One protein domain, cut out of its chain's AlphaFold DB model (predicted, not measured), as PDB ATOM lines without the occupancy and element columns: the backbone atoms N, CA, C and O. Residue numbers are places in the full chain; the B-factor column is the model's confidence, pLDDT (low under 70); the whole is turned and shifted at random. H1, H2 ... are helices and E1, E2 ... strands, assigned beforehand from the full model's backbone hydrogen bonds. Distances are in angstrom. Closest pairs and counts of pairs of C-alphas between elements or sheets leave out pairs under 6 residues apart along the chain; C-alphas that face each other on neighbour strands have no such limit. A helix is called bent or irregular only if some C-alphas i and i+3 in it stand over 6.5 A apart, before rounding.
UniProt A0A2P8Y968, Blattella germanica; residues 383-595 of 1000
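Overview. This is residues 383 to 595 of the 1000 residues of a protein of Blattella germanica (UniProt A0A2P8Y968). A strongly twisted sheet of five strands stands between helices: H1, with H2 packed on it, is over one face, and H6, with H7 and H8 packed on it, is over the other. The short helices H3, H4 and H5 come between E3 and H6 along the chain, and residues 575 to 595 follow H8 with no named element. The printed part has 213 residues, with eight named helices and five named strands in the order E1 H1 E2 H2 E3 H3 H4 H5 H6 E4 E5 H7 H8; the class is mixed, helices and strands. The sheet, E3 E2 E1 E4 E5, is mixed; the whole is compact, with a radius of gyration of the C-alphas of 17.0 A and spans of 50 by 39 by 32 A.

Along the chain. Find C-alpha 395 at (-0.111, 14.189, 75.613); there E1, residues 395 to 400, begins and runs 16.5 A. Next come H1, 419 to 431, 18.1 A; E2, 436 to 441, 15.9 A; H2, 454 to 461; and E3, 465 to 469. Then find H3, 472 to 475; H4, 480 to 483, irregular with C-alphas 480 and 483 7.4 A apart; and H5, 486 to 490. H6, 496 to 512, runs 23.6 A from C-alpha 496 at (-13.768, -1.644, 90.820). E4, 514 to 517, and E5, 530 to 533, follow, then H7, 537 to 553, 24.6 A. H8, 561 to 574, is only just irregular, with C-alphas 561 and 564 6.6 A apart, and it ends at C-alpha 574 at (2.819, 19.584, 98.609).

Arrangement. Look across the sheet: E3 and E2 are parallel, with N 466 and O 437 at 2.8 A; E2 and E1 are parallel, with N 398 and O 438 at 2.9 A. E1 and E4 are parallel, with N 397 and O 515 at 2.8 A; E4 and E5 form an antiparallel hairpin, with N 516 and O 531 at 2.8 A. E1, H1, E2 and E2, H2, E3 are strand-helix-strand units, parallel neighbour strands with a helix between, with right-handed crossovers. H1 and H6 lie on opposite faces, making three layers, at heights over the sheet of 9.9 A and 7.3 A. H1 touches H2, closest at C-alphas 422 and 456, 5.7 A. H6 touches H7, C-alphas 510 and 543, 5.6 A, and H8, C-alphas 502 and 563, 5.2 A. H4 touches H7, C-alphas 480 and 547, 6.6 A; H3 and H5 only just touch, with 3 pairs of C-alphas within 8 A. Each O i to N i+4 pair is within hydrogen-bond range in H1, H5 and H7, 12 of 13 in H6, 8 of 10 in H8, and 0 of 4 in H2, where 5 of 5 O i to N i+3 pairs are; H3 and H4 are too short for such a pair.

Size, cuts and confidence. The two C-alphas farthest apart, Asn 412 and Trp 586, are 52.1 A apart. The printed part has no cut; the links E1 to H1, E2 to H2 and E4 to E5 are long. Confidence is under 70 at residues 383 to 384, 407 to 413, 446 to 447, 520 to 528 and 581 to 587.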
ATOM      1  N   LYS A 383      -3.094   0.530  61.587       67.50
ATOM      2  CA  LYS A 383      -1.733   0.303  62.101       67.50
ATOM      3  C   LYS A 383      -1.024   1.573  62.577       67.50
ATOM      4  O   LYS A 383      -0.165   1.466  63.443       67.50
ATOM      5  N   SER A 384      -1.350   2.754  62.046       69.25
ATOM      6  CA  SER A 384      -0.814   4.030  62.557       69.25
ATOM      7  C   SER A 384      -1.695   4.666  63.639       69.25
ATOM      8  O   SER A 384      -1.348   5.716  64.193       69.25
ATOM      9  N   VAL A 385      -2.827   4.035  63.961       79.88
ATOM     10  CA  VAL A 385      -3.721   4.402  65.068       79.88
ATOM     11  C   VAL A 385      -3.412   3.575  66.320       79.88
ATOM     12  O   VAL A 385      -3.421   4.132  67.416       79.88
ATOM     13  N   GLU A 386      -3.097   2.285  66.177       84.12
ATOM     14  CA  GLU A 386      -2.627   1.440  67.282       84.12
ATOM     15  C   GLU A 386      -1.184   1.798  67.671       84.12
ATOM     16  O   GLU A 386      -0.229   1.409  67.002       84.12
ATOM     17  N   GLN A 387      -1.018   2.568  68.750       88.00
ATOM     18  CA  GLN A 387       0.294   3.033  69.206       88.00
ATOM     19  C   GLN A 387       0.337   3.174  70.729       88.00
ATOM     20  O   GLN A 387      -0.512   3.842  71.321       88.00
ATOM     21  N   GLU A 388       1.372   2.601  71.342       89.88
ATOM     22  CA  GLU A 388       1.677   2.783  72.760       89.88
ATOM     23  C   GLU A 388       1.986   4.256  73.090       89.88
ATOM     24  O   GLU A 388       2.639   4.941  72.291       89.88
ATOM     25  N   PRO A 389       1.546   4.771  74.254       92.81
ATOM     26  CA  PRO A 389       1.958   6.085  74.716       92.81
ATOM     27  C   PRO A 389       3.475   6.245  74.795       92.81
ATOM     28  O   PRO A 389       4.209   5.354  75.210       92.81
ATOM     29  N   VAL A 390       3.950   7.433  74.433       92.00
ATOM     30  CA  VAL A 390       5.348   7.844  74.613       92.00
ATOM     31  C   VAL A 390       5.400   9.084  75.493       92.00
ATOM     32  O   VAL A 390       4.450   9.869  75.505       92.00
ATOM     33  N   LYS A 391       6.508   9.283  76.214       91.81
ATOM     34  CA  LYS A 391       6.696  10.464  77.070       91.81
ATOM     35  C   LYS A 391       6.519  11.763  76.277       91.81
ATOM     36  O   LYS A 391       7.114  11.917  75.211       91.81
ATOM     37  N   GLY A 392       5.716  12.684  76.803       87.00
ATOM     38  CA  GLY A 392       5.429  13.961  76.153       87.00
ATOM     39  C   GLY A 392       4.551  14.872  77.006       87.00
ATOM     40  O   GLY A 392       3.502  14.466  77.490       87.00
ATOM     41  N   GLU A 393       4.961  16.130  77.152       79.00
ATOM     42  CA  GLU A 393       4.228  17.136  77.940       79.00
ATOM     43  C   GLU A 393       2.908  17.559  77.253       79.00
ATOM     44  O   GLU A 393       1.962  17.947  77.927       79.00
ATOM     45  N   ASN A 394       2.792  17.352  75.932       87.81
ATOM     46  CA  ASN A 394       1.588  17.618  75.127       87.81
ATOM     47  C   ASN A 394       0.728  16.358  74.865       87.81
ATOM     48  O   ASN A 394       0.033  16.277  73.849       87.81
ATOM     49  N   ASN A 395       0.807  15.327  75.707       94.81
ATOM     50  CA  ASN A 395      -0.111  14.189  75.613       94.81
ATOM     51  C   ASN A 395      -1.484  14.560  76.202       94.81
ATOM     52  O   ASN A 395      -1.556  15.267  77.203       94.81
ATOM     53  N   ILE A 396      -2.564  14.032  75.628       94.69
ATOM     54  CA  ILE A 396      -3.897  13.992  76.242       94.69
ATOM     55  C   ILE A 396      -4.279  12.518  76.374       94.69
ATOM     56  O   ILE A 396      -4.256  11.799  75.377       94.69
ATOM     57  N   ILE A 397      -4.589  12.051  77.581       94.88
ATOM     58  CA  ILE A 397      -4.795  10.631  77.886       94.88
ATOM     59  C   ILE A 397      -6.197  10.422  78.457       94.88
ATOM     60  O   ILE A 397      -6.550  10.987  79.488       94.88
ATOM     61  N   PHE A 398      -6.958   9.556  77.799       92.94
ATOM     62  CA  PHE A 398      -8.238   9.024  78.253       92.94
ATOM     63  C   PHE A 398      -8.073   7.538  78.602       92.94
ATOM     64  O   PHE A 398      -7.367   6.825  77.883       92.94
ATOM     65  N   ILE A 399      -8.735   7.044  79.654       90.88
ATOM     66  CA  ILE A 399      -8.694   5.625  80.051       90.88
ATOM     67  C   ILE A 399     -10.121   5.054  80.114       90.88
ATOM     68  O   ILE A 399     -11.028   5.695  80.627       90.88
ATOM     69  N   GLU A 400     -10.334   3.851  79.570       87.38
ATOM     70  CA  GLU A 400     -11.598   3.104  79.632       87.38
ATOM     71  C   GLU A 400     -11.389   1.779  80.389       87.38
ATOM     72  O   GLU A 400     -10.708   0.851  79.926       87.38
ATOM     73  N   THR A 401     -11.960   1.700  81.588       86.94
ATOM     74  CA  THR A 401     -11.700   0.650  82.582       86.94
ATOM     75  C   THR A 401     -12.812  -0.391  82.724       86.94
ATOM     76  O   THR A 401     -12.725  -1.278  83.574       86.94
ATOM     77  N   ARG A 402     -13.853  -0.355  81.883       82.00
ATOM     78  CA  ARG A 402     -15.084  -1.149  82.074       82.00
ATOM     79  C   ARG A 402     -14.845  -2.653  82.180       82.00
ATOM     80  O   ARG A 402     -15.571  -3.338  82.891       82.00
ATOM     81  N   CYS A 403     -13.838  -3.168  81.479       79.25
ATOM     82  CA  CYS A 403     -13.506  -4.589  81.467       79.25
ATOM     83  C   CYS A 403     -12.309  -4.945  82.366       79.25
ATOM     84  O   CYS A 403     -11.723  -6.013  82.180       79.25
ATOM     85  N   VAL A 404     -11.932  -4.093  83.330       81.81
ATOM     86  CA  VAL A 404     -10.762  -4.306  84.203       81.81
ATOM     87  C   VAL A 404     -10.794  -5.657  84.932       81.81
ATOM     88  O   VAL A 404      -9.780  -6.349  84.965       81.81
ATOM     89  N   LEU A 405     -11.954  -6.076  85.453       79.31
ATOM     90  CA  LEU A 405     -12.125  -7.381  86.113       79.31
ATOM     91  C   LEU A 405     -12.487  -8.521  85.148       79.31
ATOM     92  O   LEU A 405     -12.286  -9.688  85.480       79.31
ATOM     93  N   ASN A 406     -13.023  -8.209  83.967       73.94
ATOM     94  CA  ASN A 406     -13.545  -9.199  83.027       73.94
ATOM     95  C   ASN A 406     -13.235  -8.803  81.577       73.94
ATOM     96  O   ASN A 406     -14.082  -8.340  80.814       73.94
ATOM     97  N   VAL A 407     -11.985  -9.040  81.182       62.88
ATOM     98  CA  VAL A 407     -11.410  -8.650  79.879       62.88
ATOM     99  C   VAL A 407     -12.140  -9.243  78.658       62.88
ATOM    100  O   VAL A 407     -11.880  -8.821  77.529       62.88
ATOM    101  N   ASN A 408     -13.028 -10.221  78.878       60.47
ATOM    102  CA  ASN A 408     -13.794 -10.967  77.873       60.47
ATOM    103  C   ASN A 408     -15.322 -10.772  77.992       60.47
ATOM    104  O   ASN A 408     -16.074 -11.500  77.338       60.47
ATOM    105  N   GLU A 409     -15.794  -9.829  78.817       51.94
ATOM    106  CA  GLU A 409     -17.230  -9.609  79.052       51.94
ATOM    107  C   GLU A 409     -17.990  -9.235  77.774       51.94
ATOM    108  O   GLU A 409     -19.112  -9.688  77.544       51.94
ATOM    109  N   VAL A 410     -17.345  -8.458  76.900       52.62
ATOM    110  CA  VAL A 410     -17.906  -8.056  75.611       52.62
ATOM    111  C   VAL A 410     -17.338  -8.928  74.494       52.62
ATOM    112  O   VAL A 410     -16.172  -8.814  74.119       52.62
ATOM    113  N   LYS A 411     -18.177  -9.802  73.932       49.25
ATOM    114  CA  LYS A 411     -17.811 -10.657  72.796       49.25
ATOM    115  C   LYS A 411     -18.136  -9.975  71.461       49.25
ATOM    116  O   LYS A 411     -19.235  -9.460  71.280       49.25
ATOM    117  N   ASN A 412     -17.214 -10.089  70.501       50.69
ATOM    118  CA  ASN A 412     -17.383  -9.744  69.078       50.69
ATOM    119  C   ASN A 412     -17.599  -8.248  68.749       50.69
ATOM    120  O   ASN A 412     -18.450  -7.913  67.925       50.69
ATOM    121  N   THR A 413     -16.802  -7.345  69.332       62.84
ATOM    122  CA  THR A 413     -16.810  -5.901  69.011       62.84
ATOM    123  C   THR A 413     -15.394  -5.323  68.883       62.84
ATOM    124  O   THR A 413     -14.439  -5.890  69.415       62.84
ATOM    125  N   GLY A 414     -15.253  -4.180  68.200       74.06
ATOM    126  CA  GLY A 414     -14.065  -3.318  68.316       74.06
ATOM    127  C   GLY A 414     -14.143  -2.398  69.542       74.06
ATOM    128  O   GLY A 414     -14.929  -2.657  70.453       74.06
ATOM    129  N   LEU A 415     -13.372  -1.302  69.564       83.25
ATOM    130  CA  LEU A 415     -13.420  -0.306  70.649       83.25
ATOM    131  C   LEU A 415     -14.846   0.252  70.819       83.25
ATOM    132  O   LEU A 415     -15.441   0.746  69.852       83.25
ATOM    133  N   ILE A 416     -15.368   0.195  72.049       79.69
ATOM    134  CA  ILE A 416     -16.685   0.717  72.433       79.69
ATOM    135  C   ILE A 416     -16.504   1.959  73.298       79.69
ATOM    136  O   ILE A 416     -16.245   1.865  74.492       79.69
ATOM    137  N   LEU A 417     -16.775   3.115  72.703       80.00
ATOM    138  CA  LEU A 417     -17.047   4.350  73.425       80.00
ATOM    139  C   LEU A 417     -18.511   4.740  73.205       80.00
ATOM    140  O   LEU A 417     -19.100   4.480  72.144       80.00
ATOM    141  N   SER A 418     -19.115   5.387  74.195       76.00
ATOM    142  CA  SER A 418     -20.440   5.974  74.025       76.00
ATOM    143  C   SER A 418     -20.432   7.099  72.982       76.00
ATOM    144  O   SER A 418     -19.386   7.620  72.590       76.00
ATOM    145  N   LYS A 419     -21.628   7.534  72.570       76.31
ATOM    146  CA  LYS A 419     -21.813   8.739  71.746       76.31
ATOM    147  C   LYS A 419     -21.194   9.994  72.387       76.31
ATOM    148  O   LYS A 419     -20.694  10.847  71.663       76.31
ATOM    149  N   ARG A 420     -21.218  10.106  73.720       75.44
ATOM    150  CA  ARG A 420     -20.644  11.245  74.451       75.44
ATOM    151  C   ARG A 420     -19.127  11.088  74.630       75.44
ATOM    152  O   ARG A 420     -18.418  12.027  74.305       75.44
ATOM    153  N   GLN A 421     -18.626   9.900  74.983       79.25
ATOM    154  CA  GLN A 421     -17.187   9.645  75.184       79.25
ATOM    155  C   GLN A 421     -16.423   9.848  73.874       79.25
ATOM    156  O   GLN A 421     -15.376  10.482  73.832       79.25
ATOM    157  N   THR A 422     -17.008   9.379  72.769       85.56
ATOM    158  CA  THR A 422     -16.482   9.619  71.421       85.56
ATOM    159  C   THR A 422     -16.435  11.108  71.102       85.56
ATOM    160  O   THR A 422     -15.422  11.599  70.627       85.56
ATOM    161  N   CYS A 423     -17.500  11.848  71.414       84.19
ATOM    162  CA  CYS A 423     -17.534  13.291  71.219       84.19
ATOM    163  C   CYS A 423     -16.472  14.018  72.074       84.19
ATOM    164  O   CYS A 423     -15.854  14.967  71.593       84.19
ATOM    165  N   SER A 424     -16.189  13.538  73.291       84.69
ATOM    166  CA  SER A 424     -15.102  14.042  74.140       84.69
ATOM    167  C   SER A 424     -13.732  13.854  73.488       84.69
ATOM    168  O   SER A 424     -13.018  14.842  73.302       84.69
ATOM    169  N   VAL A 425     -13.402  12.633  73.051       90.50
ATOM    170  CA  VAL A 425     -12.134  12.339  72.355       90.50
ATOM    171  C   VAL A 425     -12.031  13.112  71.034       90.50
ATOM    172  O   VAL A 425     -10.976  13.665  70.734       90.50
ATOM    173  N   GLU A 426     -13.122  13.215  70.266       90.94
ATOM    174  CA  GLU A 426     -13.150  14.001  69.026       90.94
ATOM    175  C   GLU A 426     -12.871  15.481  69.295       90.94
ATOM    176  O   GLU A 426     -12.055  16.079  68.596       90.94
ATOM    177  N   SER A 427     -13.505  16.066  70.317       88.12
ATOM    178  CA  SER A 427     -13.286  17.471  70.661       88.12
ATOM    179  C   SER A 427     -11.844  17.729  71.097       88.12
ATOM    180  O   SER A 427     -11.234  18.684  70.623       88.12
ATOM    181  N   ALA A 428     -11.252  16.838  71.900       89.00
ATOM    182  CA  ALA A 428      -9.844  16.929  72.280       89.00
ATOM    183  C   ALA A 428      -8.924  16.880  71.050       89.00
ATOM    184  O   ALA A 428      -8.031  17.717  70.919       89.00
ATOM    185  N   ALA A 429      -9.180  15.951  70.123       91.88
ATOM    186  CA  ALA A 429      -8.394  15.777  68.905       91.88
ATOM    187  C   ALA A 429      -8.540  16.940  67.913       91.88
ATOM    188  O   ALA A 429      -7.532  17.379  67.354       91.88
ATOM    189  N   LYS A 430      -9.762  17.460  67.713       89.31
ATOM    190  CA  LYS A 430     -10.046  18.624  66.858       89.31
ATOM    191  C   LYS A 430      -9.382  19.885  67.411       89.31
ATOM    192  O   LYS A 430      -8.802  20.643  66.639       89.31
ATOM    193  N   MET A 431      -9.487  20.114  68.722       84.12
ATOM    194  CA  MET A 431      -9.023  21.357  69.340       84.12
ATOM    195  C   MET A 431      -7.521  21.385  69.625       84.12
ATOM    196  O   MET A 431      -6.938  22.464  69.646       84.12
ATOM    197  N   ASN A 432      -6.881  20.222  69.775       86.75
ATOM    198  CA  ASN A 432      -5.454  20.114  70.074       86.75
ATOM    199  C   ASN A 432      -4.718  19.326  68.968       86.75
ATOM    200  O   ASN A 432      -4.198  18.240  69.231       86.75
ATOM    201  N   PRO A 433      -4.642  19.835  67.719       88.56
ATOM    202  CA  PRO A 433      -4.064  19.100  66.585       88.56
ATOM    203  C   PRO A 433      -2.580  18.734  66.775       88.56
ATOM    204  O   PRO A 433      -2.113  17.753  66.202       88.56
ATOM    205  N   ASN A 434      -1.858  19.493  67.608       87.94
ATOM    206  CA  ASN A 434      -0.447  19.271  67.941       87.94
ATOM    207  C   ASN A 434      -0.238  18.329  69.147       87.94
ATOM    208  O   ASN A 434       0.890  17.906  69.401       87.94
ATOM    209  N   ALA A 435      -1.295  18.018  69.905       90.44
ATOM    210  CA  ALA A 435      -1.250  17.111  71.048       90.44
ATOM    211  C   ALA A 435      -1.515  15.670  70.605       90.44
ATOM    212  O   ALA A 435      -2.352  15.441  69.731       90.44
ATOM    213  N   LYS A 436      -0.861  14.683  71.228       94.94
ATOM    214  CA  LYS A 436      -1.178  13.265  70.984       94.94
ATOM    215  C   LYS A 436      -2.326  12.835  71.889       94.94
ATOM    216  O   LYS A 436      -2.167  12.829  73.105       94.94
ATOM    217  N   VAL A 437      -3.459  12.463  71.299       95.94
ATOM    218  CA  VAL A 437      -4.674  12.075  72.023       95.94
ATOM    219  C   VAL A 437      -4.755  10.553  72.113       95.94
ATOM    220  O   VAL A 437      -5.146   9.889  71.155       95.94
ATOM    221  N   TYR A 438      -4.378  10.001  73.261       96.38
ATOM    222  CA  TYR A 438      -4.416   8.568  73.540       96.38
ATOM    223  C   TYR A 438      -5.741   8.153  74.180       96.38
ATOM    224  O   TYR A 438      -6.181   8.757  75.155       96.38
ATOM    225  N   VAL A 439      -6.333   7.067  73.682       94.50
ATOM    226  CA  VAL A 439      -7.392   6.323  74.378       94.50
ATOM    227  C   VAL A 439      -6.847   4.956  74.768       94.50
ATOM    228  O   VAL A 439      -6.617   4.093  73.914       94.50
ATOM    229  N   LEU A 440      -6.633   4.769  76.066       93.56
ATOM    230  CA  LEU A 440      -6.224   3.504  76.664       93.56
ATOM    231  C   LEU A 440      -7.485   2.733  77.056       93.56
ATOM    232  O   LEU A 440      -8.402   3.321  77.621       93.56
ATOM    233  N   TYR A 441      -7.573   1.438  76.764       89.94
ATOM    234  CA  TYR A 441      -8.789   0.665  77.043       89.94
ATOM    235  C   TYR A 441      -8.481  -0.747  77.543       89.94
ATOM    236  O   TYR A 441      -7.550  -1.403  77.075       89.94
ATOM    237  N   THR A 442      -9.294  -1.224  78.483       86.81
ATOM    238  CA  THR A 442      -9.134  -2.541  79.128       86.81
ATOM    239  C   THR A 442      -9.832  -3.682  78.379       86.81
ATOM    240  O   THR A 442      -9.359  -4.816  78.397       86.81
ATOM    241  N   CYS A 443     -10.949  -3.413  77.695       82.12
ATOM    242  CA  CYS A 443     -11.739  -4.438  77.001       82.12
ATOM    243  C   CYS A 443     -10.986  -5.105  75.838       82.12
ATOM    244  O   CYS A 443     -10.302  -4.445  75.057       82.12
ATOM    245  N   SER A 444     -11.150  -6.417  75.648       78.12
ATOM    246  CA  SER A 444     -10.554  -7.094  74.490       78.12
ATOM    247  C   SER A 444     -11.324  -6.802  73.199       78.12
ATOM    248  O   SER A 444     -12.453  -7.249  73.017       78.12
ATOM    249  N   ILE A 445     -10.681  -6.102  72.262       74.62
ATOM    250  CA  ILE A 445     -11.224  -5.805  70.928       74.62
ATOM    251  C   ILE A 445     -11.053  -6.985  69.960       74.62
ATOM    252  O   ILE A 445     -10.436  -6.855  68.910       74.62
ATOM    253  N   ASN A 446     -11.602  -8.155  70.294       66.69
ATOM    254  CA  ASN A 446     -11.378  -9.398  69.533       66.69
ATOM    255  C   ASN A 446     -11.870  -9.351  68.068       66.69
ATOM    256  O   ASN A 446     -11.553 -10.251  67.294       66.69
ATOM    257  N   GLY A 447     -12.638  -8.325  67.680       62.19
ATOM    258  CA  GLY A 447     -12.925  -8.032  66.275       62.19
ATOM    259  C   GLY A 447     -11.808  -7.273  65.543       62.19
ATOM    260  O   GLY A 447     -11.598  -7.540  64.368       62.19
ATOM    261  N   GLY A 448     -11.104  -6.357  66.215       74.12
ATOM    262  CA  GLY A 448     -10.268  -5.305  65.612       74.12
ATOM    263  C   GLY A 448     -10.935  -3.917  65.649       74.12
ATOM    264  O   GLY A 448     -12.152  -3.799  65.838       74.12
ATOM    265  N   LEU A 449     -10.159  -2.835  65.499       78.00
ATOM    266  CA  LEU A 449     -10.674  -1.449  65.518       78.00
ATOM    267  C   LEU A 449     -11.665  -1.162  64.377       78.00
ATOM    268  O   LEU A 449     -12.592  -0.358  64.515       78.00
ATOM    269  N   GLU A 450     -11.556  -1.872  63.262       75.50
ATOM    270  CA  GLU A 450     -12.495  -1.811  62.148       75.50
ATOM    271  C   GLU A 450     -13.905  -2.328  62.502       75.50
ATOM    272  O   GLU A 450     -14.844  -2.087  61.732       75.50
ATOM    273  N   PHE A 451     -14.084  -2.945  63.680       75.06
ATOM    274  CA  PHE A 451     -15.363  -3.376  64.267       75.06
ATOM    275  C   PHE A 451     -15.874  -2.456  65.391       75.06
ATOM    276  O   PHE A 451     -16.866  -2.778  66.048       75.06
ATOM    277  N   SER A 452     -15.241  -1.301  65.620       81.75
ATOM    278  CA  SER A 452     -15.774  -0.263  66.513       81.75
ATOM    279  C   SER A 452     -17.156   0.228  66.066       81.75
ATOM    280  O   SER A 452     -17.544   0.078  64.904       81.75
ATOM    281  N   LEU A 453     -17.916   0.855  66.967       78.69
ATOM    282  CA  LEU A 453     -19.197   1.462  66.586       78.69
ATOM    283  C   LEU A 453     -18.969   2.584  65.546       78.69
ATOM    284  O   LEU A 453     -17.941   3.259  65.611       78.69
ATOM    285  N   PRO A 454     -19.885   2.817  64.585       78.31
ATOM    286  CA  PRO A 454     -19.656   3.764  63.490       78.31
ATOM    287  C   PRO A 454     -19.261   5.183  63.923       78.31
ATOM    288  O   PRO A 454     -18.371   5.768  63.314       78.31
ATOM    289  N   HIS A 455     -19.847   5.702  65.010       77.56
ATOM    290  CA  HIS A 455     -19.451   6.995  65.574       77.56
ATOM    291  C   HIS A 455     -18.013   6.970  66.122       77.56
ATOM    292  O   HIS A 455     -17.267   7.909  65.881       77.56
ATOM    293  N   VAL A 456     -17.581   5.869  66.753       85.50
ATOM    294  CA  VAL A 456     -16.205   5.680  67.261       85.50
ATOM    295  C   VAL A 456     -15.181   5.654  66.126       85.50
ATOM    296  O   VAL A 456     -14.116   6.249  66.258       85.50
ATOM    297  N   LYS A 457     -15.497   5.029  64.980       85.69
ATOM    298  CA  LYS A 457     -14.560   4.952  63.837       85.69
ATOM    299  C   LYS A 457     -14.152   6.319  63.294       85.69
ATOM    300  O   LYS A 457     -13.065   6.443  62.740       85.69
ATOM    301  N   GLN A 458     -14.991   7.341  63.471       84.50
ATOM    302  CA  GLN A 458     -14.678   8.704  63.041       84.50
ATOM    303  C   GLN A 458     -13.444   9.270  63.763       84.50
ATOM    304  O   GLN A 458     -12.717  10.068  63.171       84.50
ATOM    305  N   LEU A 459     -13.144   8.813  64.985       88.69
ATOM    306  CA  LEU A 459     -11.931   9.198  65.718       88.69
ATOM    307  C   LEU A 459     -10.654   8.828  64.958       88.69
ATOM    308  O   LEU A 459      -9.700   9.596  64.950       88.69
ATOM    309  N   PHE A 460     -10.659   7.705  64.241       88.69
ATOM    310  CA  PHE A 460      -9.496   7.208  63.501       88.69
ATOM    311  C   PHE A 460      -9.181   8.033  62.238       88.69
ATOM    312  O   PHE A 460      -8.187   7.775  61.566       88.69
ATOM    313  N   SER A 461     -10.011   9.032  61.903       87.38
ATOM    314  CA  SER A 461      -9.694  10.036  60.872       87.38
ATOM    315  C   SER A 461      -8.804  11.175  61.377       87.38
ATOM    316  O   SER A 461      -8.312  11.956  60.564       87.38
ATOM    317  N   TYR A 462      -8.634  11.315  62.695       89.81
ATOM    318  CA  TYR A 462      -7.804  12.353  63.294       89.81
ATOM    319  C   TYR A 462      -6.371  11.811  63.450       89.81
ATOM    320  O   TYR A 462      -6.168  10.844  64.186       89.81
ATOM    321  N   PRO A 463      -5.361  12.391  62.772       90.19
ATOM    322  CA  PRO A 463      -4.010  11.816  62.714       90.19
ATOM    323  C   PRO A 463      -3.308  11.798  64.080       90.19
ATOM    324  O   PRO A 463      -2.411  10.983  64.314       90.19
ATOM    325  N   ASN A 464      -3.738  12.679  64.982       93.94
ATOM    326  CA  ASN A 464      -3.261  12.821  66.348       93.94
ATOM    327  C   ASN A 464      -3.976  11.910  67.365       93.94
ATOM    328  O   ASN A 464      -3.526  11.844  68.509       93.94
ATOM    329  N   VAL A 465      -5.026  11.174  66.974       95.44
ATOM    330  CA  VAL A 465      -5.637  10.138  67.825       95.44
ATOM    331  C   VAL A 465      -4.822   8.849  67.755       95.44
ATOM    332  O   VAL A 465      -4.411   8.404  66.674       95.44
ATOM    333  N   LYS A 466      -4.596   8.248  68.926       95.31
ATOM    334  CA  LYS A 466      -3.915   6.967  69.132       95.31
ATOM    335  C   LYS A 466      -4.702   6.102  70.108       95.31
ATOM    336  O   LYS A 466      -5.331   6.603  71.036       95.31
ATOM    337  N   ILE A 467      -4.688   4.799  69.878       93.81
ATOM    338  CA  ILE A 467      -5.499   3.815  70.593       93.81
ATOM    339  C   ILE A 467      -4.562   2.724  71.113       93.81
ATOM    340  O   ILE A 467      -3.727   2.230  70.358       93.81
ATOM    341  N   TRP A 468      -4.682   2.338  72.386       92.56
ATOM    342  CA  TRP A 468      -3.780   1.347  72.985       92.56
ATOM    343  C   TRP A 468      -4.490   0.403  73.953       92.56
ATOM    344  O   TRP A 468      -5.240   0.844  74.827       92.56
ATOM    345  N   LYS A 469      -4.249  -0.907  73.810       90.38
ATOM    346  CA  LYS A 469      -4.808  -1.907  74.724       90.38
ATOM    347  C   LYS A 469      -4.042  -1.863  76.043       90.38
ATOM    348  O   LYS A 469      -2.874  -2.239  76.100       90.38
ATOM    349  N   LEU A 470      -4.716  -1.459  77.110       89.69
ATOM    350  CA  LEU A 470      -4.154  -1.431  78.452       89.69
ATOM    351  C   LEU A 470      -4.379  -2.792  79.122       89.69
ATOM    352  O   LEU A 470      -5.511  -3.184  79.398       89.69
ATOM    353  N   ASN A 471      -3.289  -3.508  79.405       89.69
ATOM    354  CA  ASN A 471      -3.288  -4.633  80.339       89.69
ATOM    355  C   ASN A 471      -2.858  -4.103  81.719       89.69
ATOM    356  O   ASN A 471      -1.680  -3.779  81.865       89.69
ATOM    357  N   PRO A 472      -3.750  -4.014  82.726       90.12
ATOM    358  CA  PRO A 472      -3.430  -3.365  83.998       90.12
ATOM    359  C   PRO A 472      -2.222  -3.975  84.718       90.12
ATOM    360  O   PRO A 472      -1.427  -3.240  85.290       90.12
ATOM    361  N   LEU A 473      -2.047  -5.301  84.647       89.38
ATOM    362  CA  LEU A 473      -0.939  -6.003  85.307       89.38
ATOM    363  C   LEU A 473       0.424  -5.698  84.682       89.38
ATOM    364  O   LEU A 473       1.416  -5.632  85.396       89.38
ATOM    365  N   GLU A 474       0.481  -5.510  83.364       90.56
ATOM    366  CA  GLU A 474       1.709  -5.095  82.675       90.56
ATOM    367  C   GLU A 474       1.935  -3.585  82.831       90.56
ATOM    368  O   GLU A 474       3.062  -3.137  83.006       90.56
ATOM    369  N   PHE A 475       0.856  -2.798  82.837       93.56
ATOM    370  CA  PHE A 475       0.911  -1.340  82.917       93.56
ATOM    371  C   PHE A 475       1.457  -0.825  84.257       93.56
ATOM    372  O   PHE A 475       2.093   0.226  84.275       93.56
ATOM    373  N   VAL A 476       1.258  -1.554  85.365       94.56
ATOM    374  CA  VAL A 476       1.814  -1.180  86.684       94.56
ATOM    375  C   VAL A 476       3.269  -1.620  86.908       94.56
ATOM    376  O   VAL A 476       3.881  -1.160  87.872       94.56
ATOM    377  N   LYS A 477       3.851  -2.470  86.045       93.38
ATOM    378  CA  LYS A 477       5.266  -2.880  86.162       93.38
ATOM    379  C   LYS A 477       6.203  -1.694  85.994       93.38
ATOM    380  O   LYS A 477       5.877  -0.736  85.288       93.38
ATOM    381  N   GLU A 478       7.376  -1.772  86.610       92.38
ATOM    382  CA  GLU A 478       8.369  -0.697  86.641       92.38
ATOM    383  C   GLU A 478       7.794   0.610  87.215       92.38
ATOM    384  O   GLU A 478       8.158   1.703  86.783       92.38
ATOM    385  N   THR A 479       6.852   0.509  88.157       95.12
ATOM    386  CA  THR A 479       6.323   1.634  88.948       95.12
ATOM    387  C   THR A 479       6.232   1.212  90.422       95.12
ATOM    388  O   THR A 479       6.261   0.007  90.690       95.12
ATOM    389  N   PRO A 480       6.074   2.143  91.386       95.62
ATOM    390  CA  PRO A 480       5.885   1.797  92.801       95.62
ATOM    391  C   PRO A 480       4.786   0.742  93.039       95.62
ATOM    392  O   PRO A 480       4.905  -0.102  93.927       95.62
ATOM    393  N   LEU A 481       3.750   0.721  92.192       96.19
ATOM    394  CA  LEU A 481       2.598  -0.178  92.306       96.19
ATOM    395  C   LEU A 481       2.832  -1.615  91.804       96.19
ATOM    396  O   LEU A 481       1.924  -2.440  91.931       96.19
ATOM    397  N   GLU A 482       4.009  -1.956  91.268       94.69
ATOM    398  CA  GLU A 482       4.284  -3.288  90.695       94.69
ATOM    399  C   GLU A 482       3.968  -4.438  91.673       94.69
ATOM    400  O   GLU A 482       3.346  -5.434  91.298       94.69
ATOM    401  N   ASN A 483       4.313  -4.267  92.954       93.38
ATOM    402  CA  ASN A 483       4.106  -5.274  94.001       93.38
ATOM    403  C   ASN A 483       2.805  -5.092  94.808       93.38
ATOM    404  O   ASN A 483       2.506  -5.895  95.688       93.38
ATOM    405  N   TRP A 484       1.987  -4.080  94.499       94.31
ATOM    406  CA  TRP A 484       0.769  -3.741  95.255       94.31
ATOM    407  C   TRP A 484      -0.415  -4.708  95.022       94.31
ATOM    408  O   TRP A 484      -1.466  -4.617  95.658       94.31
ATOM    409  N   HIS A 485      -0.252  -5.687  94.123       91.31
ATOM    410  CA  HIS A 485      -1.268  -6.683  93.762       91.31
ATOM    411  C   HIS A 485      -2.593  -6.078  93.250       91.31
ATOM    412  O   HIS A 485      -3.671  -6.540  93.628       91.31
ATOM    413  N   PHE A 486      -2.515  -5.097  92.344       93.69
ATOM    414  CA  PHE A 486      -3.635  -4.378  91.708       93.69
ATOM    415  C   PHE A 486      -4.951  -5.180  91.579       93.69
ATOM    416  O   PHE A 486      -5.972  -4.811  92.157       93.69
ATOM    417  N   MET A 487      -4.934  -6.329  90.890       91.62
ATOM    418  CA  MET A 487      -6.144  -7.135  90.641       91.62
ATOM    419  C   MET A 487      -6.808  -7.676  91.918       91.62
ATOM    420  O   MET A 487      -8.028  -7.822  91.963       91.62
ATOM    421  N   LYS A 488      -6.031  -7.950  92.973       92.44
ATOM    422  CA  LYS A 488      -6.532  -8.402  94.283       92.44
ATOM    423  C   LYS A 488      -7.239  -7.272  95.037       92.44
ATOM    424  O   LYS A 488      -8.159  -7.557  95.800       92.44
ATOM    425  N   GLN A 489      -6.815  -6.026  94.826       94.75
ATOM    426  CA  GLN A 489      -7.452  -4.842  95.405       94.75
ATOM    427  C   GLN A 489      -8.731  -4.494  94.638       94.75
ATOM    428  O   GLN A 489      -9.790  -4.366  95.249       94.75
ATOM    429  N   MET A 490      -8.678  -4.480  93.301       94.38
ATOM    430  CA  MET A 490      -9.863  -4.249  92.465       94.38
ATOM    431  C   MET A 490     -10.952  -5.305  92.707       94.38
ATOM    432  O   MET A 490     -12.113  -4.951  92.869       94.38
ATOM    433  N   ALA A 491     -10.599  -6.588  92.855       91.44
ATOM    434  CA  ALA A 491     -11.565  -7.650  93.165       91.44
ATOM    435  C   ALA A 491     -12.226  -7.541  94.560       91.44
ATOM    436  O   ALA A 491     -13.214  -8.226  94.819       91.44
ATOM    437  N   LYS A 492     -11.681  -6.715  95.464       93.88
ATOM    438  CA  LYS A 492     -12.268  -6.404  96.781       93.88
ATOM    439  C   LYS A 492     -13.025  -5.075  96.806       93.88
ATOM    440  O   LYS A 492     -13.743  -4.820  97.772       93.88
ATOM    441  N   SER A 493     -12.821  -4.220  95.806       94.19
ATOM    442  CA  SER A 493     -13.437  -2.901  95.750       94.19
ATOM    443  C   SER A 493     -14.951  -3.003  95.535       94.19
ATOM    444  O   SER A 493     -15.432  -3.860  94.793       94.19
ATOM    445  N   LYS A 494     -15.708  -2.098  96.166       93.56
ATOM    446  CA  LYS A 494     -17.126  -1.855  95.853       93.56
ATOM    447  C   LYS A 494     -17.306  -1.099  94.528       93.56
ATOM    448  O   LYS A 494     -18.386  -1.167  93.951       93.56
ATOM    449  N   TRP A 495     -16.259  -0.411  94.070       88.06
ATOM    450  CA  TRP A 495     -16.216   0.481  92.905       88.06
ATOM    451  C   TRP A 495     -15.016   0.117  92.008       88.06
ATOM    452  O   TRP A 495     -14.066   0.890  91.873       88.06
ATOM    453  N   PRO A 496     -14.970  -1.117  91.464       88.06
ATOM    454  CA  PRO A 496     -13.768  -1.644  90.820       88.06
ATOM    455  C   PRO A 496     -13.432  -0.970  89.487       88.06
ATOM    456  O   PRO A 496     -12.277  -1.012  89.073       88.06
ATOM    457  N   ILE A 497     -14.413  -0.374  88.802       83.81
ATOM    458  CA  ILE A 497     -14.202   0.321  87.524       83.81
ATOM    459  C   ILE A 497     -13.585   1.691  87.815       83.81
ATOM    460  O   ILE A 497     -12.524   2.023  87.284       83.81
ATOM    461  N   GLU A 498     -14.197   2.419  88.743       85.06
ATOM    462  CA  GLU A 498     -13.849   3.770  89.166       85.06
ATOM    463  C   GLU A 498     -12.471   3.791  89.846       85.06
ATOM    464  O   GLU A 498     -11.556   4.467  89.377       85.06
ATOM    465  N   HIS A 499     -12.253   2.941  90.858       91.19
ATOM    466  CA  HIS A 499     -10.959   2.846  91.553       91.19
ATOM    467  C   HIS A 499      -9.826   2.354  90.653       91.19
ATOM    468  O   HIS A 499      -8.664   2.678  90.891       91.19
ATOM    469  N   SER A 500     -10.132   1.588  89.601       91.12
ATOM    470  CA  SER A 500      -9.111   1.251  88.611       91.12
ATOM    471  C   SER A 500      -8.755   2.445  87.722       91.12
ATOM    472  O   SER A 500      -7.593   2.577  87.351       91.12
ATOM    473  N   SER A 501      -9.709   3.340  87.438       89.62
ATOM    474  CA  SER A 501      -9.470   4.603  86.726       89.62
ATOM    475  C   SER A 501      -8.605   5.543  87.577       89.62
ATOM    476  O   SER A 501      -7.612   6.086  87.092       89.62
ATOM    477  N   ASP A 502      -8.891   5.642  88.881       91.44
ATOM    478  CA  ASP A 502      -8.094   6.399  89.864       91.44
ATOM    479  C   ASP A 502      -6.640   5.930  89.947       91.44
ATOM    480  O   ASP A 502      -5.716   6.735  89.872       91.44
ATOM    481  N   VAL A 503      -6.397   4.622  90.036       94.44
ATOM    482  CA  VAL A 503      -5.019   4.119  90.113       94.44
ATOM    483  C   VAL A 503      -4.306   4.239  88.758       94.44
ATOM    484  O   VAL A 503      -3.153   4.676  88.692       94.44
ATOM    485  N   LEU A 504      -4.971   3.891  87.649       94.44
ATOM    486  CA  LEU A 504      -4.340   3.877  86.325       94.44
ATOM    487  C   LEU A 504      -4.063   5.286  85.771       94.44
ATOM    488  O   LEU A 504      -3.097   5.434  85.015       94.44
ATOM    489  N   ARG A 505      -4.824   6.323  86.161       93.25
ATOM    490  CA  ARG A 505      -4.524   7.715  85.769       93.25
ATOM    491  C   ARG A 505      -3.205   8.210  86.371       93.25
ATOM    492  O   ARG A 505      -2.420   8.833  85.654       93.25
ATOM    493  N   TYR A 506      -2.900   7.864  87.627       95.94
ATOM    494  CA  TYR A 506      -1.609   8.197  88.249       95.94
ATOM    495  C   TYR A 506      -0.455   7.487  87.532       95.94
ATOM    496  O   TYR A 506       0.524   8.134  87.162       95.94
ATOM    497  N   VAL A 507      -0.606   6.188  87.231       96.19
ATOM    498  CA  VAL A 507       0.392   5.410  86.471       96.19
ATOM    499  C   VAL A 507       0.633   5.991  85.073       96.19
ATOM    500  O   VAL A 507       1.782   6.099  84.635       96.19
ATOM    501  N   ALA A 508      -0.425   6.398  84.367       95.19
ATOM    502  CA  ALA A 508      -0.310   6.985  83.034       95.19
ATOM    503  C   ALA A 508       0.441   8.329  83.054       95.19
ATOM    504  O   ALA A 508       1.354   8.534  82.247       95.19
ATOM    505  N   LEU A 509       0.114   9.216  84.002       95.12
ATOM    506  CA  LEU A 509       0.810  10.494  84.181       95.12
ATOM    507  C   LEU A 509       2.272  10.292  84.616       95.12
ATOM    508  O   LEU A 509       3.166  10.937  84.070       95.12
ATOM    509  N   TRP A 510       2.544   9.332  85.501       95.44
ATOM    510  CA  TRP A 510       3.899   8.988  85.942       95.44
ATOM    511  C   TRP A 510       4.785   8.445  84.812       95.44
ATOM    512  O   TRP A 510       5.967   8.802  84.717       95.44
ATOM    513  N   LYS A 511       4.236   7.562  83.957       93.94
ATOM    514  CA  LYS A 511       4.976   6.938  82.846       93.94
ATOM    515  C   LYS A 511       5.170   7.890  81.669       93.94
ATOM    516  O   LYS A 511       6.266   7.909  81.108       93.94
ATOM    517  N   TYR A 512       4.148   8.662  81.293       94.94
ATOM    518  CA  TYR A 512       4.120   9.389  80.013       94.94
ATOM    519  C   TYR A 512       3.998  10.907  80.148       94.94
ATOM    520  O   TYR A 512       4.487  11.629  79.274       94.94
ATOM    521  N   GLY A 513       3.405  11.392  81.237       92.06
ATOM    522  CA  GLY A 513       3.098  12.803  81.444       92.06
ATOM    523  C   GLY A 513       2.066  13.356  80.458       92.06
ATOM    524  O   GLY A 513       1.550  12.637  79.596       92.06
ATOM    525  N   GLY A 514       1.787  14.648  80.605       93.62
ATOM    526  CA  GLY A 514       0.747  15.370  79.874       93.62
ATOM    527  C   GLY A 514      -0.543  15.463  80.683       93.62
ATOM    528  O   GLY A 514      -0.505  15.449  81.912       93.62
ATOM    529  N   THR A 515      -1.680  15.565  79.998       92.50
ATOM    530  CA  THR A 515      -2.999  15.804  80.594       92.50
ATOM    531  C   THR A 515      -3.867  14.547  80.569       92.50
ATOM    532  O   THR A 515      -4.232  14.061  79.502       92.50
ATOM    533  N   TYR A 516      -4.249  14.042  81.736       92.19
ATOM    534  CA  TYR A 516      -5.287  13.027  81.894       92.19
ATOM    535  C   TYR A 516      -6.679  13.672  81.903       92.19
ATOM    536  O   TYR A 516      -6.848  14.741  82.497       92.19
ATOM    537  N   ILE A 517      -7.665  13.019  81.278       86.62
ATOM    538  CA  ILE A 517      -9.072  13.446  81.269       86.62
ATOM    539  C   ILE A 517      -9.995  12.238  81.452       86.62
ATOM    540  O   ILE A 517      -9.877  11.247  80.728       86.62
ATOM    541  N   ASP A 518     -10.954  12.350  82.375       76.75
ATOM    542  CA  ASP A 518     -11.884  11.264  82.696       76.75
ATOM    543  C   ASP A 518     -12.808  10.874  81.531       76.75
ATOM    544  O   ASP A 518     -13.387  11.718  80.827       76.75
ATOM    545  N   LEU A 519     -13.025   9.562  81.396       72.38
ATOM    546  CA  LEU A 519     -14.140   8.976  80.644       72.38
ATOM    547  C   LEU A 519     -15.286   8.511  81.567       72.38
ATOM    548  O   LEU A 519     -16.193   7.829  81.079       72.38
ATOM    549  N   ASP A 520     -15.253   8.894  82.851       56.34
ATOM    550  CA  ASP A 520     -16.123   8.466  83.960       56.34
ATOM    551  C   ASP A 520     -16.370   9.563  85.057       56.34
ATOM    552  O   ASP A 520     -16.147  10.743  84.812       56.34
ATOM    553  N   GLU A 521     -17.036   9.200  86.167       48.72
ATOM    554  CA  GLU A 521     -17.745   9.988  87.226       48.72
ATOM    555  C   GLU A 521     -16.930  11.007  88.098       48.72
ATOM    556  O   GLU A 521     -15.722  11.056  87.976       48.72
ATOM    557  N   ASN A 522     -17.438  11.804  89.078       38.03
ATOM    558  CA  ASN A 522     -18.708  12.530  89.374       38.03
ATOM    559  C   ASN A 522     -18.602  13.275  90.764       38.03
ATOM    560  O   ASN A 522     -18.543  12.594  91.772       38.03
ATOM    561  N   PHE A 523     -18.715  14.622  90.842       36.28
ATOM    562  CA  PHE A 523     -18.983  15.488  92.050       36.28
ATOM    563  C   PHE A 523     -17.883  16.144  92.961       36.28
ATOM    564  O   PHE A 523     -16.869  15.566  93.328       36.28
ATOM    565  N   GLU A 524     -18.244  17.375  93.375       33.03
ATOM    566  CA  GLU A 524     -17.940  18.248  94.548       33.03
ATOM    567  C   GLU A 524     -16.547  18.524  95.155       33.03
ATOM    568  O   GLU A 524     -16.415  19.602  95.735       33.03
ATOM    569  N   TRP A 525     -15.516  17.688  95.025       41.91
ATOM    570  CA  TRP A 525     -14.173  18.012  95.574       41.91
ATOM    571  C   TRP A 525     -13.169  18.366  94.461       41.91
ATOM    572  O   TRP A 525     -13.571  18.475  93.298       41.91
ATOM    573  N   LEU A 526     -11.886  18.618  94.789       35.53
ATOM    574  CA  LEU A 526     -10.865  19.041  93.811       35.53
ATOM    575  C   LEU A 526     -10.856  18.054  92.634       35.53
ATOM    576  O   LEU A 526     -10.556  16.871  92.789       35.53
ATOM    577  N   SER A 527     -11.279  18.536  91.464       52.00
ATOM    578  CA  SER A 527     -11.694  17.665  90.367       52.00
ATOM    579  C   SER A 527     -10.502  16.939  89.741       52.00
ATOM    580  O   SER A 527      -9.753  17.511  88.953       52.00
ATOM    581  N   THR A 528     -10.369  15.642  90.023       56.41
ATOM    582  CA  THR A 528      -9.374  14.746  89.400       56.41
ATOM    583  C   THR A 528      -9.725  14.344  87.970       56.41
ATOM    584  O   THR A 528      -8.979  13.604  87.320       56.41
ATOM    585  N   CYS A 529     -10.846  14.861  87.463       70.62
ATOM    586  CA  CYS A 529     -11.361  14.617  86.126       70.62
ATOM    587  C   CYS A 529     -10.528  15.273  85.022       70.62
ATOM    588  O   CYS A 529     -10.635  14.857  83.868       70.62
ATOM    589  N   VAL A 530      -9.698  16.268  85.363       82.62
ATOM    590  CA  VAL A 530      -8.646  16.809  84.496       82.62
ATOM    591  C   VAL A 530      -7.407  17.091  85.343       82.62
ATOM    592  O   VAL A 530      -7.445  17.928  86.239       82.62
ATOM    593  N   MET A 531      -6.293  16.421  85.050       89.12
ATOM    594  CA  MET A 531      -5.007  16.640  85.726       89.12
ATOM    595  C   MET A 531      -3.891  16.701  84.692       89.12
ATOM    596  O   MET A 531      -3.880  15.884  83.775       89.12
ATOM    597  N   SER A 532      -2.941  17.624  84.836       90.69
ATOM    598  CA  SER A 532      -1.793  17.727  83.929       90.69
ATOM    599  C   SER A 532      -0.485  17.726  84.707       90.69
ATOM    600  O   SER A 532      -0.214  18.657  85.466       90.69
ATOM    601  N   PHE A 533       0.317  16.674  84.532       91.12
ATOM    602  CA  PHE A 533       1.597  16.499  85.217       91.12
ATOM    603  C   PHE A 533       2.687  16.124  84.208       91.12
ATOM    604  O   PHE A 533       2.517  15.240  83.368       91.12
ATOM    605  N   ALA A 534       3.845  16.779  84.295       85.38
ATOM    606  CA  ALA A 534       5.023  16.374  83.535       85.38
ATOM    607  C   ALA A 534       5.604  15.068  84.107       85.38
ATOM    608  O   ALA A 534       5.696  14.909  85.321       85.38
ATOM    609  N   ALA A 535       6.110  14.176  83.246       84.25
ATOM    610  CA  ALA A 535       6.758  12.913  83.645       84.25
ATOM    611  C   ALA A 535       8.136  13.092  84.335       84.25
ATOM    612  O   ALA A 535       8.931  12.151  84.408       84.25
ATOM    613  N   ARG A 536       8.457  14.316  84.774       82.88
ATOM    614  CA  ARG A 536       9.717  14.746  85.397       82.88
ATOM    615  C   ARG A 536       9.460  15.914  86.357       82.88
ATOM    616  O   ARG A 536       8.464  16.620  86.217       82.88
ATOM    617  N   GLY A 537      10.383  16.153  87.288       85.75
ATOM    618  CA  GLY A 537      10.297  17.274  88.231       85.75
ATOM    619  C   GLY A 537       9.066  17.190  89.140       85.75
ATOM    620  O   GLY A 537       8.691  16.115  89.589       85.75
ATOM    621  N   VAL A 538       8.417  18.324  89.400       83.94
ATOM    622  CA  VAL A 538       7.348  18.417  90.411       83.94
ATOM    623  C   VAL A 538       6.108  17.589  90.048       83.94
ATOM    624  O   VAL A 538       5.551  16.923  90.916       83.94
ATOM    625  N   GLY A 539       5.726  17.526  88.765       86.56
ATOM    626  CA  GLY A 539       4.634  16.652  88.312       86.56
ATOM    627  C   GLY A 539       4.922  15.164  88.547       86.56
ATOM    628  O   GLY A 539       4.028  14.407  88.916       86.56
ATOM    629  N   ARG A 540       6.192  14.760  88.425       88.25
ATOM    630  CA  ARG A 540       6.638  13.401  88.730       88.25
ATOM    631  C   ARG A 540       6.550  13.111  90.227       88.25
ATOM    632  O   ARG A 540       5.884  12.147  90.588       88.25
ATOM    633  N   ASN A 541       7.103  13.985  91.068       88.56
ATOM    634  CA  ASN A 541       7.032  13.859  92.530       88.56
ATOM    635  C   ASN A 541       5.578  13.768  93.035       88.56
ATOM    636  O   ASN A 541       5.283  12.962  93.915       88.56
ATOM    637  N   MET A 542       4.664  14.550  92.444       91.19
ATOM    638  CA  MET A 542       3.226  14.469  92.720       91.19
ATOM    639  C   MET A 542       2.688  13.059  92.423       91.19
ATOM    640  O   MET A 542       2.051  12.450  93.278       91.19
ATOM    641  N   THR A 543       2.985  12.500  91.245       93.50
ATOM    642  CA  THR A 543       2.547  11.136  90.889       93.50
ATOM    643  C   THR A 543       3.229  10.020  91.685       93.50
ATOM    644  O   THR A 543       2.594   8.996  91.910       93.50
ATOM    645  N   ASP A 544       4.482  10.200  92.115       93.25
ATOM    646  CA  ASP A 544       5.163   9.272  93.029       93.25
ATOM    647  C   ASP A 544       4.425   9.243  94.384       93.25
ATOM    648  O   ASP A 544       3.950   8.187  94.794       93.25
ATOM    649  N   THR A 545       4.182  10.412  94.995       94.06
ATOM    650  CA  THR A 545       3.464  10.530  96.284       94.06
ATOM    651  C   THR A 545       2.044   9.953  96.215       94.06
ATOM    652  O   THR A 545       1.630   9.216  97.104       94.06
ATOM    653  N   LEU A 546       1.300  10.227  95.134       95.88
ATOM    654  CA  LEU A 546      -0.042   9.663  94.927       95.88
ATOM    655  C   LEU A 546      -0.034   8.128  94.869       95.88
ATOM    656  O   LEU A 546      -0.957   7.492  95.370       95.88
ATOM    657  N   MET A 547       0.985   7.519  94.257       96.31
ATOM    658  CA  MET A 547       1.090   6.059  94.206       96.31
ATOM    659  C   MET A 547       1.552   5.457  95.531       96.31
ATOM    660  O   MET A 547       1.054   4.391  95.889       96.31
ATOM    661  N   ASP A 548       2.435   6.129  96.271       95.88
ATOM    662  CA  ASP A 548       2.833   5.700  97.615       95.88
ATOM    663  C   ASP A 548       1.622   5.669  98.566       95.88
ATOM    664  O   ASP A 548       1.377   4.656  99.219       95.88
ATOM    665  N   GLU A 549       0.779   6.705  98.575       95.94
ATOM    666  CA  GLU A 549      -0.451   6.720  99.383       95.94
ATOM    667  C   GLU A 549      -1.447   5.606  98.991       95.94
ATOM    668  O   GLU A 549      -2.047   4.968  99.859       95.94
ATOM    669  N   ILE A 550      -1.573   5.277  97.695       97.12
ATOM    670  CA  ILE A 550      -2.345   4.101  97.239       97.12
ATOM    671  C   ILE A 550      -1.745   2.790  97.782       97.12
ATOM    672  O   ILE A 550      -2.490   1.856  98.105       97.12
ATOM    673  N   ILE A 551      -0.417   2.697  97.909       96.44
ATOM    674  CA  ILE A 551       0.247   1.528  98.501       96.44
ATOM    675  C   ILE A 551      -0.090   1.403  99.990       96.44
ATOM    676  O   ILE A 551      -0.364   0.286 100.443       96.44
ATOM    677  N   TYR A 552      -0.101   2.518 100.725       94.00
ATOM    678  CA  TYR A 552      -0.285   2.525 102.177       94.00
ATOM    679  C   TYR A 552      -1.748   2.453 102.643       94.00
ATOM    680  O   TYR A 552      -2.019   1.650 103.540       94.00
ATOM    681  N   ASP A 553      -2.685   3.228 102.074       94.50
ATOM    682  CA  ASP A 553      -4.045   3.354 102.645       94.50
ATOM    683  C   ASP A 553      -5.232   3.323 101.656       94.50
ATOM    684  O   ASP A 553      -6.293   3.893 101.916       94.50
ATOM    685  N   PHE A 554      -5.115   2.597 100.538       96.25
ATOM    686  CA  PHE A 554      -6.235   2.388  99.604       96.25
ATOM    687  C   PHE A 554      -7.524   1.868 100.278       96.25
ATOM    688  O   PHE A 554      -7.555   0.778 100.866       96.25
ATOM    689  N   LYS A 555      -8.636   2.593 100.094       95.75
ATOM    690  CA  LYS A 555      -9.971   2.241 100.611       95.75
ATOM    691  C   LYS A 555     -10.864   1.713  99.495       95.75
ATOM    692  O   LYS A 555     -11.558   2.472  98.822       95.75
ATOM    693  N   GLY A 556     -10.917   0.394  99.324       93.50
ATOM    694  CA  GLY A 556     -11.804  -0.236  98.334       93.50
ATOM    695  C   GLY A 556     -13.307  -0.043  98.606       93.50
ATOM    696  O   GLY A 556     -14.135  -0.372  97.760       93.50
ATOM    697  N   ASP A 557     -13.695   0.460  99.777       93.81
ATOM    698  CA  ASP A 557     -15.085   0.569 100.215       93.81
ATOM    699  C   ASP A 557     -15.653   2.000 100.232       93.81
ATOM    700  O   ASP A 557     -16.870   2.139 100.420       93.81
ATOM    701  N   SER A 558     -14.815   3.013  99.971       92.31
ATOM    702  CA  SER A 558     -15.177   4.429  99.808       92.31
ATOM    703  C   SER A 558     -14.936   4.892  98.368       92.31
ATOM    704  O   SER A 558     -13.867   4.662  97.815       92.31
ATOM    705  N   TRP A 559     -15.932   5.526  97.742       86.00
ATOM    706  CA  TRP A 559     -15.911   5.863  96.310       86.00
ATOM    707  C   TRP A 559     -14.879   6.953  95.968       86.00
ATOM    708  O   TRP A 559     -14.054   6.744  95.088       86.00
ATOM    709  N   ASN A 560     -14.869   8.065  96.707       84.88
ATOM    710  CA  ASN A 560     -14.038   9.253  96.461       84.88
ATOM    711  C   ASN A 560     -12.612   9.175  97.034       84.88
ATOM    712  O   ASN A 560     -11.747   9.947  96.619       84.88
ATOM    713  N   TYR A 561     -12.361   8.263  97.978       92.69
ATOM    714  CA  TYR A 561     -11.140   8.287  98.788       92.69
ATOM    715  C   TYR A 561      -9.856   8.186  97.948       92.69
ATOM    716  O   TYR A 561      -8.927   8.965  98.129       92.69
ATOM    717  N   ASN A 562      -9.811   7.248  96.997       92.88
ATOM    718  CA  ASN A 562      -8.606   6.944  96.209       92.88
ATOM    719  C   ASN A 562      -8.379   7.918  95.034       92.88
ATOM    720  O   ASN A 562      -7.328   7.881  94.391       92.88
ATOM    721  N   GLY A 563      -9.371   8.764  94.745       89.69
ATOM    722  CA  GLY A 563      -9.387   9.724  93.646       89.69
ATOM    723  C   GLY A 563      -9.300  11.164  94.168       89.69
ATOM    724  O   GLY A 563      -8.214  11.610  94.547       89.69
ATOM    725  N   PRO A 564     -10.415  11.921  94.179       86.12
ATOM    726  CA  PRO A 564     -10.411  13.338  94.538       86.12
ATOM    727  C   PRO A 564      -9.963  13.640  95.972       86.12
ATOM    728  O   PRO A 564      -9.245  14.623  96.159       86.12
ATOM    729  N   ASP A 565     -10.302  12.820  96.971       89.88
ATOM    730  CA  ASP A 565      -9.867  13.074  98.355       89.88
ATOM    731  C   ASP A 565      -8.340  12.955  98.472       89.88
ATOM    732  O   ASP A 565      -7.685  13.850  99.008       89.88
ATOM    733  N   LEU A 566      -7.770  11.884  97.907       93.12
ATOM    734  CA  LEU A 566      -6.329  11.642  97.882       93.12
ATOM    735  C   LEU A 566      -5.572  12.751  97.138       93.12
ATOM    736  O   LEU A 566      -4.592  13.282  97.661       93.12
ATOM    737  N   VAL A 567      -6.026  13.153  95.947       91.25
ATOM    738  CA  VAL A 567      -5.368  14.244  95.207       91.25
ATOM    739  C   VAL A 567      -5.485  15.568  95.952       91.25
ATOM    740  O   VAL A 567      -4.503  16.305  96.000       91.25
ATOM    741  N   THR A 568      -6.625  15.853  96.592       88.44
ATOM    742  CA  THR A 568      -6.779  17.041  97.448       88.44
ATOM    743  C   THR A 568      -5.787  17.005  98.613       88.44
ATOM    744  O   THR A 568      -5.073  17.980  98.837       88.44
ATOM    745  N   SER A 569      -5.696  15.873  99.318       89.12
ATOM    746  CA  SER A 569      -4.778  15.645 100.440       89.12
ATOM    747  C   SER A 569      -3.311  15.857 100.047       89.12
ATOM    748  O   SER A 569      -2.634  16.712 100.626       89.12
ATOM    749  N   VAL A 570      -2.835  15.147  99.019       90.88
ATOM    750  CA  VAL A 570      -1.440  15.233  98.560       90.88
ATOM    751  C   VAL A 570      -1.131  16.625  98.010       90.88
ATOM    752  O   VAL A 570      -0.067  17.168  98.294       90.88
ATOM    753  N   TYR A 571      -2.061  17.253  97.285       88.06
ATOM    754  CA  TYR A 571      -1.859  18.601  96.756       88.06
ATOM    755  C   TYR A 571      -1.735  19.643  97.878       88.06
ATOM    756  O   TYR A 571      -0.798  20.439  97.874       88.06
ATOM    757  N   MET A 572      -2.615  19.596  98.884       87.12
ATOM    758  CA  MET A 572      -2.528  20.464 100.066       87.12
ATOM    759  C   MET A 572      -1.227  20.241 100.854       87.12
ATOM    760  O   MET A 572      -0.592  21.215 101.261       87.12
ATOM    761  N   SER A 573      -0.776  18.987 100.981       86.25
ATOM    762  CA  SER A 573       0.516  18.636 101.589       86.25
ATOM    763  C   SER A 573       1.706  19.229 100.818       86.25
ATOM    764  O   SER A 573       2.523  19.945 101.398       86.25
ATOM    765  N   VAL A 574       1.765  19.036  99.493       83.56
ATOM    766  CA  VAL A 574       2.819  19.584  98.609       83.56
ATOM    767  C   VAL A 574       2.821  21.121  98.586       83.56
ATOM    768  O   VAL A 574       3.881  21.736  98.453       83.56
ATOM    769  N   CYS A 575       1.653  21.746  98.741       81.19
ATOM    770  CA  CYS A 575       1.480  23.196  98.862       81.19
ATOM    771  C   CYS A 575       1.653  23.735 100.299       81.19
ATOM    772  O   CYS A 575       1.517  24.945 100.500       81.19
ATOM    773  N   ASN A 576       1.917  22.874 101.291       84.44
ATOM    774  CA  ASN A 576       2.008  23.205 102.719       84.44
ATOM    775  C   ASN A 576       0.843  24.095 103.216       84.44
ATOM    776  O   ASN A 576       1.044  25.219 103.692       84.44
ATOM    777  N   THR A 577      -0.389  23.606 103.047       82.25
ATOM    778  CA  THR A 577      -1.630  24.264 103.489       82.25
ATOM    779  C   THR A 577      -2.631  23.249 104.048       82.25
ATOM    780  O   THR A 577      -2.635  22.091 103.647       82.25
ATOM    781  N   GLU A 578      -3.510  23.690 104.951       79.62
ATOM    782  CA  GLU A 578      -4.649  22.904 105.455       79.62
ATOM    783  C   GLU A 578      -5.975  23.260 104.756       79.62
ATOM    784  O   GLU A 578      -6.966  22.545 104.912       79.62
ATOM    785  N   LYS A 579      -6.016  24.357 103.981       74.19
ATOM    786  CA  LYS A 579      -7.204  24.782 103.226       74.19
ATOM    787  C   LYS A 579      -6.898  24.962 101.746       74.19
ATOM    788  O   LYS A 579      -5.916  25.600 101.366       74.19
ATOM    789  N   ILE A 580      -7.820  24.484 100.914       71.19
ATOM    790  CA  ILE A 580      -7.777  24.619  99.452       71.19
ATOM    791  C   ILE A 580      -7.833  26.088  98.982       71.19
ATOM    792  O   ILE A 580      -7.285  26.426  97.941       71.19
ATOM    793  N   GLU A 581      -8.441  26.968  99.781       67.12
ATOM    794  CA  GLU A 581      -8.541  28.420  99.554       67.12
ATOM    795  C   GLU A 581      -7.224  29.165  99.846       67.12
ATOM    796  O   GLU A 581      -6.999  30.261  99.343       67.12
ATOM    797  N   GLU A 582      -6.338  28.563 100.647       65.56
ATOM    798  CA  GLU A 582      -5.025  29.108 101.030       65.56
ATOM    799  C   GLU A 582      -3.885  28.566 100.137       65.56
ATOM    800  O   GLU A 582      -2.711  28.889 100.333       65.56
ATOM    801  N   VAL A 583      -4.231  27.748  99.134       66.06
ATOM    802  CA  VAL A 583      -3.330  27.280  98.071       66.06
ATOM    803  C   VAL A 583      -2.786  28.481  97.303       66.06
ATOM    804  O   VAL A 583      -3.537  29.285  96.760       66.06
ATOM    805  N   ASN A 584      -1.463  28.562  97.196       60.25
ATOM    806  CA  ASN A 584      -0.772  29.625  96.478       60.25
ATOM    807  C   ASN A 584       0.277  29.014  95.522       60.25
ATOM    808  O   ASN A 584       1.078  28.194  95.991       60.25
ATOM    809  N   PRO A 585       0.342  29.404  94.229       55.25
ATOM    810  CA  PRO A 585       1.235  28.778  93.241       55.25
ATOM    811  C   PRO A 585       2.718  28.728  93.644       55.25
ATOM    812  O   PRO A 585       3.431  27.794  93.270       55.25
ATOM    813  N   TRP A 586       3.174  29.694  94.449       55.19
ATOM    814  CA  TRP A 586       4.557  29.792  94.931       55.19
ATOM    815  C   TRP A 586       4.888  28.769  96.017       55.19
ATOM    816  O   TRP A 586       6.023  28.305  96.088       55.19
ATOM    817  N   ARG A 587       3.901  28.368  96.828       66.19
ATOM    818  CA  ARG A 587       4.052  27.262  97.791       66.19
ATOM    819  C   ARG A 587       3.904  25.894  97.129       66.19
ATOM    820  O   ARG A 587       4.487  24.922  97.588       66.19
ATOM    821  N   CYS A 588       3.165  25.825  96.026       72.69
ATOM    822  CA  CYS A 588       2.876  24.596  95.288       72.69
ATOM    823  C   CYS A 588       3.983  24.162  94.310       72.69
ATOM    824  O   CYS A 588       3.739  23.321  93.445       72.69
ATOM    825  N   HIS A 589       5.190  24.732  94.407       73.31
ATOM    826  CA  HIS A 589       6.352  24.364  93.588       73.31
ATOM    827  C   HIS A 589       6.087  24.405  92.061       73.31
ATOM    828  O   HIS A 589       6.658  23.630  91.296       73.31
ATOM    829  N   GLY A 590       5.211  25.306  91.600       71.62
ATOM    830  CA  GLY A 590       4.834  25.422  90.185       71.62
ATOM    831  C   GLY A 590       3.701  24.494  89.725       71.62
ATOM    832  O   GLY A 590       3.370  24.498  88.540       71.62
ATOM    833  N   LEU A 591       3.068  23.729  90.624       79.12
ATOM    834  CA  LEU A 591       1.747  23.160  90.352       79.12
ATOM    835  C   LEU A 591       0.690  24.278  90.367       79.12
ATOM    836  O   LEU A 591       0.742  25.184  91.200       79.12
ATOM    837  N   LYS A 592      -0.281  24.194  89.453       79.44
ATOM    838  CA  LYS A 592      -1.350  25.185  89.292       79.44
ATOM    839  C   LYS A 592      -2.723  24.528  89.376       79.44
ATOM    840  O   LYS A 592      -3.042  23.647  88.580       79.44
ATOM    841  N   MET A 593      -3.553  25.019  90.291       80.19
ATOM    842  CA  MET A 593      -4.975  24.690  90.364       80.19
ATOM    843  C   MET A 593      -5.772  25.699  89.530       80.19
ATOM    844  O   MET A 593      -5.688  26.903  89.754       80.19
ATOM    845  N   TYR A 594      -6.543  25.213  88.558       75.56
ATOM    846  CA  TYR A 594      -7.476  26.044  87.791       75.56
ATOM    847  C   TYR A 594      -8.821  26.147  88.515       75.56
ATOM    848  O   TYR A 594      -9.256  25.199  89.166       75.56
ATOM    849  N   SER A 595      -9.508  27.284  88.374       75.25
ATOM    850  CA  SER A 595     -10.870  27.436  88.895       75.25
ATOM    851  C   SER A 595     -11.854  26.514  88.164       75.25
ATOM    852  O   SER A 595     -11.687  26.224  86.975       75.25
TER     853      SER A 595